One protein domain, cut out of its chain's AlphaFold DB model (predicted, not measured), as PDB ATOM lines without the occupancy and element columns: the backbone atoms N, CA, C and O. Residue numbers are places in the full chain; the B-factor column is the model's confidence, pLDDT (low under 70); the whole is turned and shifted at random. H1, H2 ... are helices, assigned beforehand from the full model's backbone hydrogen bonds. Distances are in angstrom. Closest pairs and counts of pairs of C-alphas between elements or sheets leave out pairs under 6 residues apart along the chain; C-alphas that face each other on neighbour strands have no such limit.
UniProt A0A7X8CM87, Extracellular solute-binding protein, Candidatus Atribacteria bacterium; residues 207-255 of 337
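This is residues 207 to 255 of the 337 residues of the protein "Extracellular solute-binding protein" of Candidatus Atribacteria bacterium (UniProt A0A7X8CM87). A small head of three short helices has a longer helix, H1, sticking out as an arm with residues 207 to 215. In the head, H3 and H4 pack on H2. The printed part has 49 residues with four named helices, H1 to H4, and no named strand: all helix. It is only just compact, close to loose (radius of gyration of the C-alphas 11.5 A), and spans 40 by 21 by 15 A.

H1, residues 207 to 216, begins at C-alpha 207 (26.374, -28.009, -32.970) and is 14.3 A long. H2, residues 219 to 227, measures 12.0 A. H3 is residues 238 to 242, 6.4 A. H4, residues 245 to 249, 6.1 A, ends at C-alpha 249 (58.358, -25.939, -33.597).

H1 and H2 are close but not clearly touching, their closest C-alphas, Met 216 and Ser 222, 6.3 A apart; they run the same way at a steep tilt of 52 degrees. H2 touches H3, closest C-alphas Gly 223 and His 240, 5.7 A. H2 touches H4, closest C-alphas Ala 227 and Trp 247, 4.8 A. H3 and H4 are only just apart, at 8.4 A between closest C-alphas. In H1, H3 and H4 every O i to N i+4 pair is within hydrogen-bond range; in H2, 3 of 5.

The C-alphas farthest apart, Asp 207 and Ala 255, are 40.6 A apart. The printed part has no cut, no link is long, and no printed residue is under 70 in pLDDT.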
ATOM      1  N   ASP A 207      25.624 -29.271 -32.947       98.12
ATOM      2  CA  ASP A 207      26.374 -28.009 -32.970       98.12
ATOM      3  C   ASP A 207      27.679 -28.097 -32.164       98.12
ATOM      4  O   ASP A 207      28.722 -27.646 -32.631       98.12
ATOM      5  N   LEU A 208      27.660 -28.759 -31.000       98.25
ATOM      6  CA  LEU A 208      28.865 -28.968 -30.189       98.25
ATOM      7  C   LEU A 208      29.872 -29.879 -30.903       98.25
ATOM      8  O   LEU A 208      31.070 -29.600 -30.903       98.25
ATOM      9  N   CYS A 209      29.394 -30.959 -31.532       98.25
ATOM     10  CA  CYS A 209      30.243 -31.816 -32.357       98.25
ATOM     11  C   CYS A 209      30.871 -31.020 -33.510       98.25
ATOM     12  O   CYS A 209      32.053 -31.188 -33.801       98.25
ATOM     13  N   TRP A 210      30.100 -30.133 -34.144       97.81
ATOM     14  CA  TRP A 210      30.602 -29.285 -35.219       97.81
ATOM     15  C   TRP A 210      31.631 -28.260 -34.737       97.81
ATOM     16  O   TRP A 210      32.651 -28.060 -35.398       97.81
ATOM     17  N   ASP A 211      31.416 -27.641 -33.576       98.25
ATOM     18  CA  ASP A 211      32.388 -26.736 -32.958       98.25
ATOM     19  C   ASP A 211      33.705 -27.447 -32.634       98.25
ATOM     20  O   ASP A 211      34.775 -26.919 -32.947       98.25
ATOM     21  N   PHE A 212      33.640 -28.670 -32.103       97.75
ATOM     22  CA  PHE A 212      34.826 -29.492 -31.869       97.75
ATOM     23  C   PHE A 212      35.562 -29.837 -33.170       97.75
ATOM     24  O   PHE A 212      36.776 -29.660 -33.248       97.75
ATOM     25  N   ILE A 213      34.840 -30.267 -34.212       97.19
ATOM     26  CA  ILE A 213      35.448 -30.556 -35.518       97.19
ATOM     27  C   ILE A 213      36.145 -29.307 -36.055       97.19
ATOM     28  O   ILE A 213      37.320 -29.388 -36.394       97.19
ATOM     29  N   LYS A 214      35.470 -28.146 -36.076       96.69
ATOM     30  CA  LYS A 214      36.061 -26.870 -36.520       96.69
ATOM     31  C   LYS A 214      37.332 -26.519 -35.755       96.69
ATOM     32  O   LYS A 214      38.271 -26.029 -36.374       96.69
ATOM     33  N   TYR A 215      37.350 -26.750 -34.442       96.62
ATOM     34  CA  TYR A 215      38.533 -26.538 -33.615       96.62
ATOM     35  C   TYR A 215      39.685 -27.450 -34.057       96.62
ATOM     36  O   TYR A 215      40.743 -26.941 -34.424       96.62
ATOM     37  N   MET A 216      39.455 -28.767 -34.118       94.88
ATOM     38  CA  MET A 216      40.478 -29.754 -34.494       94.88
ATOM     39  C   MET A 216      41.034 -29.515 -35.899       94.88
ATOM     40  O   MET A 216      42.236 -29.582 -36.122       94.88
ATOM     41  N   ILE A 217      40.166 -29.186 -36.857       93.75
ATOM     42  CA  ILE A 217      40.577 -28.978 -38.249       93.75
ATOM     43  C   ILE A 217      41.043 -27.542 -38.521       93.75
ATOM     44  O   ILE A 217      41.322 -27.224 -39.679       93.75
ATOM     45  N   SER A 218      41.060 -26.649 -37.528       95.50
ATOM     46  CA  SER A 218      41.501 -25.264 -37.721       95.50
ATOM     47  C   SER A 218      42.989 -25.218 -38.099       95.50
ATOM     48  O   SER A 218      43.744 -26.058 -37.620       95.50
ATOM     49  N   PRO A 219      43.443 -24.245 -38.915       95.00
ATOM     50  CA  PRO A 219      44.843 -24.183 -39.348       95.00
ATOM     51  C   PRO A 219      45.869 -24.192 -38.206       95.00
ATOM     52  O   PRO A 219      46.953 -24.741 -38.371       95.00
ATOM     53  N   GLU A 220      45.531 -23.591 -37.061       93.25
ATOM     54  CA  GLU A 220      46.399 -23.536 -35.880       93.25
ATOM     55  C   GLU A 220      46.576 -24.908 -35.218       93.25
ATOM     56  O   GLU A 220      47.692 -25.262 -34.835       93.25
ATOM     57  N   ILE A 221      45.492 -25.681 -35.090       95.00
ATOM     58  CA  ILE A 221      45.522 -27.008 -34.465       95.00
ATOM     59  C   ILE A 221      46.054 -28.042 -35.454       95.00
ATOM     60  O   ILE A 221      47.033 -28.726 -35.163       95.00
ATOM     61  N   SER A 222      45.503 -28.088 -36.666       95.50
ATOM     62  CA  SER A 222      45.904 -29.083 -37.660       95.50
ATOM     63  C   SER A 222      47.346 -28.913 -38.136       95.50
ATOM     64  O   SER A 222      47.976 -29.899 -38.504       95.50
ATOM     65  N   GLY A 223      47.884 -27.687 -38.113       95.62
ATOM     66  CA  GLY A 223      49.295 -27.435 -38.401       95.62
ATOM     67  C   GLY A 223      50.231 -28.085 -37.378       95.62
ATOM     68  O   GLY A 223      51.287 -28.580 -37.757       95.62
ATOM     69  N   GLN A 224      49.837 -28.127 -36.100       94.00
ATOM     70  CA  GLN A 224      50.593 -28.833 -35.061       94.00
ATOM     71  C   GLN A 224      50.490 -30.346 -35.239       94.00
ATOM     72  O   GLN A 224      51.491 -31.036 -35.074       94.00
ATOM     73  N   ASP A 225      49.310 -30.852 -35.609       93.44
ATOM     74  CA  ASP A 225      49.104 -32.285 -35.818       93.44
ATOM     75  C   ASP A 225      49.984 -32.814 -36.954       93.44
ATOM     76  O   ASP A 225      50.774 -33.723 -36.723       93.44
ATOM     77  N   VAL A 226      49.927 -32.235 -38.159       93.31
ATOM     78  CA  VAL A 226      50.676 -32.774 -39.317       93.31
ATOM     79  C   VAL A 226      52.197 -32.733 -39.159       93.31
ATOM     80  O   VAL A 226      52.907 -33.494 -39.806       93.31
ATOM     81  N   ALA A 227      52.697 -31.850 -38.296       92.44
ATOM     82  CA  ALA A 227      54.113 -31.737 -37.979       92.44
ATOM     83  C   ALA A 227      54.572 -32.720 -36.886       92.44
ATOM     84  O   ALA A 227      55.774 -32.903 -36.689       92.44
ATOM     85  N   ASN A 228      53.638 -33.322 -36.143       90.19
ATOM     86  CA  ASN A 228      53.931 -34.102 -34.948       90.19
ATOM     87  C   ASN A 228      54.166 -35.595 -35.275       90.19
ATOM     88  O   ASN A 228      53.272 -36.218 -35.854       90.19
ATOM     89  N   PRO A 229      55.287 -36.207 -34.822       83.50
ATOM     90  CA  PRO A 229      55.569 -37.644 -34.977       83.50
ATOM     91  C   PRO A 229      54.429 -38.582 -34.569       83.50
ATOM     92  O   PRO A 229      54.306 -39.680 -35.103       83.50
ATOM     93  N   PHE A 230      53.604 -38.172 -33.606       83.50
ATOM     94  CA  PHE A 230      52.627 -39.041 -32.950       83.50
ATOM     95  C   PHE A 230      51.189 -38.865 -33.456       83.50
ATOM     96  O   PHE A 230      50.286 -39.517 -32.932       83.50
ATOM     97  N   SER A 231      50.940 -37.981 -34.430       87.06
ATOM     98  CA  SER A 231      49.572 -37.697 -34.897       87.06
ATOM     99  C   SER A 231      49.088 -38.648 -35.997       87.06
ATOM    100  O   SER A 231      47.896 -38.940 -36.068       87.06
ATOM    101  N   GLY A 232      50.004 -39.112 -36.855       85.19
ATOM    102  CA  GLY A 232      49.700 -39.903 -38.051       85.19
ATOM    103  C   GLY A 232      49.031 -39.127 -39.197       85.19
ATOM    104  O   GLY A 232      48.522 -39.747 -40.127       85.19
ATOM    105  N   TYR A 233      48.974 -37.790 -39.138       88.88
ATOM    106  CA  TYR A 233      48.391 -36.971 -40.206       88.88
ATOM    107  C   TYR A 233      49.453 -36.424 -41.161       88.88
ATOM    108  O   TYR A 233      50.425 -35.806 -40.741       88.88
ATOM    109  N   GLN A 234      49.200 -36.545 -42.461       90.25
ATOM    110  CA  GLN A 234      49.998 -35.915 -43.517       90.25
ATOM    111  C   GLN A 234      49.394 -34.559 -43.935       90.25
ATOM    112  O   GLN A 234      48.229 -34.284 -43.647       90.25
ATOM    113  N   PRO A 235      50.136 -33.675 -44.625       91.81
ATOM    114  CA  PRO A 235      49.601 -32.416 -45.141       91.81
ATOM    115  C   PRO A 235      48.323 -32.559 -45.994       91.81
ATOM    116  O   PRO A 235      48.347 -33.114 -47.086       91.81
ATOM    117  N   TRP A 236      47.209 -31.978 -45.531       91.00
ATOM    118  CA  TRP A 236      45.918 -31.964 -46.246       91.00
ATOM    119  C   TRP A 236      45.305 -30.554 -46.422       91.00
ATOM    120  O   TRP A 236      44.211 -30.406 -46.969       91.00
ATOM    121  N   ARG A 237      46.000 -29.489 -45.983       92.38
ATOM    122  CA  ARG A 237      45.636 -28.078 -46.231       92.38
ATOM    123  C   ARG A 237      46.771 -27.339 -46.927       92.38
ATOM    124  O   ARG A 237      47.931 -27.548 -46.595       92.38
ATOM    125  N   ILE A 238      46.425 -26.348 -47.755       92.81
ATOM    126  CA  ILE A 238      47.397 -25.400 -48.336       92.81
ATOM    127  C   ILE A 238      48.229 -24.716 -47.238       92.81
ATOM    128  O   ILE A 238      49.430 -24.549 -47.384       92.81
ATOM    129  N   SER A 239      47.617 -24.361 -46.102       94.69
ATOM    130  CA  SER A 239      48.340 -23.731 -44.990       94.69
ATOM    131  C   SER A 239      49.419 -24.622 -44.373       94.69
ATOM    132  O   SER A 239      50.344 -24.092 -43.771       94.69
ATOM    133  N   HIS A 240      49.323 -25.950 -44.506       94.88
ATOM    134  CA  HIS A 240      50.347 -26.863 -43.991       94.88
ATOM    135  C   HIS A 240      51.632 -26.800 -44.817       94.88
ATOM    136  O   HIS A 240      52.698 -27.052 -44.266       94.88
ATOM    137  N   SER A 241      51.539 -26.447 -46.105       91.94
ATOM    138  CA  SER A 241      52.699 -26.317 -46.989       91.94
ATOM    139  C   SER A 241      53.238 -24.894 -47.101       91.94
ATOM    140  O   SER A 241      54.403 -24.709 -47.437       91.94
ATOM    141  N   THR A 242      52.423 -23.876 -46.810       92.44
ATOM    142  CA  THR A 242      52.854 -22.469 -46.876       92.44
ATOM    143  C   THR A 242      53.305 -21.892 -45.537       92.44
ATOM    144  O   THR A 242      53.904 -20.816 -45.521       92.44
ATOM    145  N   ASN A 243      53.043 -22.580 -44.421       94.69
ATOM    146  CA  ASN A 243      53.510 -22.190 -43.095       94.69
ATOM    147  C   ASN A 243      54.377 -23.289 -42.467       94.69
ATOM    148  O   ASN A 243      53.860 -24.302 -41.999       94.69
ATOM    149  N   LEU A 244      55.690 -23.051 -42.410       96.00
ATOM    150  CA  LEU A 244      56.655 -23.984 -41.821       96.00
ATOM    151  C   LEU A 244      56.823 -23.831 -40.304       96.00
ATOM    152  O   LEU A 244      57.467 -24.668 -39.679       96.00
ATOM    153  N   GLU A 245      56.232 -22.803 -39.686       96.06
ATOM    154  CA  GLU A 245      56.382 -22.549 -38.248       96.06
ATOM    155  C   GLU A 245      55.988 -23.759 -37.372       96.06
ATOM    156  O   GLU A 245      56.768 -24.103 -36.478       96.06
ATOM    157  N   PRO A 246      54.861 -24.468 -37.616       95.25
ATOM    158  CA  PRO A 246      54.515 -25.649 -36.825       95.25
ATOM    159  C   PRO A 246      55.536 -26.788 -36.952       95.25
ATOM    160  O   PRO A 246      55.832 -27.445 -35.959       95.25
ATOM    161  N   TRP A 247      56.112 -26.978 -38.141       95.19
ATOM    162  CA  TRP A 247      57.128 -27.997 -38.428       95.19
ATOM    163  C   TRP A 247      58.419 -27.725 -37.661       95.19
ATOM    164  O   TRP A 247      58.904 -28.579 -36.921       95.19
ATOM    165  N   ILE A 248      58.919 -26.490 -37.747       95.19
ATOM    166  CA  ILE A 248      60.121 -26.054 -37.025       95.19
ATOM    167  C   ILE A 248      59.902 -26.176 -35.510       95.19
ATOM    168  O   ILE A 248      60.768 -26.662 -34.784       95.19
ATOM    169  N   LYS A 249      58.717 -25.796 -35.016       93.38
ATOM    170  CA  LYS A 249      58.358 -25.939 -33.597       93.38
ATOM    171  C   LYS A 249      58.285 -27.403 -33.148       93.38
ATOM    172  O   LYS A 249      58.604 -27.687 -31.995       93.38
ATOM    173  N   ALA A 250      57.890 -28.315 -34.036       91.88
ATOM    174  CA  ALA A 250      57.915 -29.758 -33.800       91.88
ATOM    175  C   ALA A 250      59.328 -30.370 -33.908       91.88
ATOM    176  O   ALA A 250      59.502 -31.558 -33.653       91.88
ATOM    177  N   GLY A 251      60.347 -29.560 -34.217       90.69
ATOM    178  CA  GLY A 251      61.752 -29.958 -34.183       90.69
ATOM    179  C   GLY A 251      62.309 -30.461 -35.512       90.69
ATOM    180  O   GLY A 251      63.390 -31.055 -35.491       90.69
ATOM    181  N   TRP A 252      61.594 -30.229 -36.615       94.88
ATOM    182  CA  TRP A 252      62.090 -30.467 -37.969       94.88
ATOM    183  C   TRP A 252      63.150 -29.438 -38.358       94.88
ATOM    184  O   TRP A 252      63.039 -28.255 -38.016       94.88
ATOM    185  N   ASP A 253      64.131 -29.873 -39.146       95.50
ATOM    186  CA  ASP A 253      64.920 -28.947 -39.953       95.50
ATOM    187  C   ASP A 253      64.044 -28.328 -41.059       95.50
ATOM    188  O   ASP A 253      63.155 -28.977 -41.614       95.50
ATOM    189  N   GLU A 254      64.275 -27.052 -41.384       95.62
ATOM    190  CA  GLU A 254      63.447 -26.336 -42.360       95.62
ATOM    191  C   GLU A 254      63.576 -26.920 -43.777       95.62
ATOM    192  O   GLU A 254      62.586 -26.952 -44.513       95.62
ATOM    193  N   ALA A 255      64.770 -27.369 -44.179       95.38
ATOM    194  CA  ALA A 255      64.976 -27.970 -45.493       95.38
ATOM    195  C   ALA A 255      64.342 -29.364 -45.564       95.38
ATOM    196  O   ALA A 255      63.646 -29.654 -46.535       95.38
TER     197      ALA A 255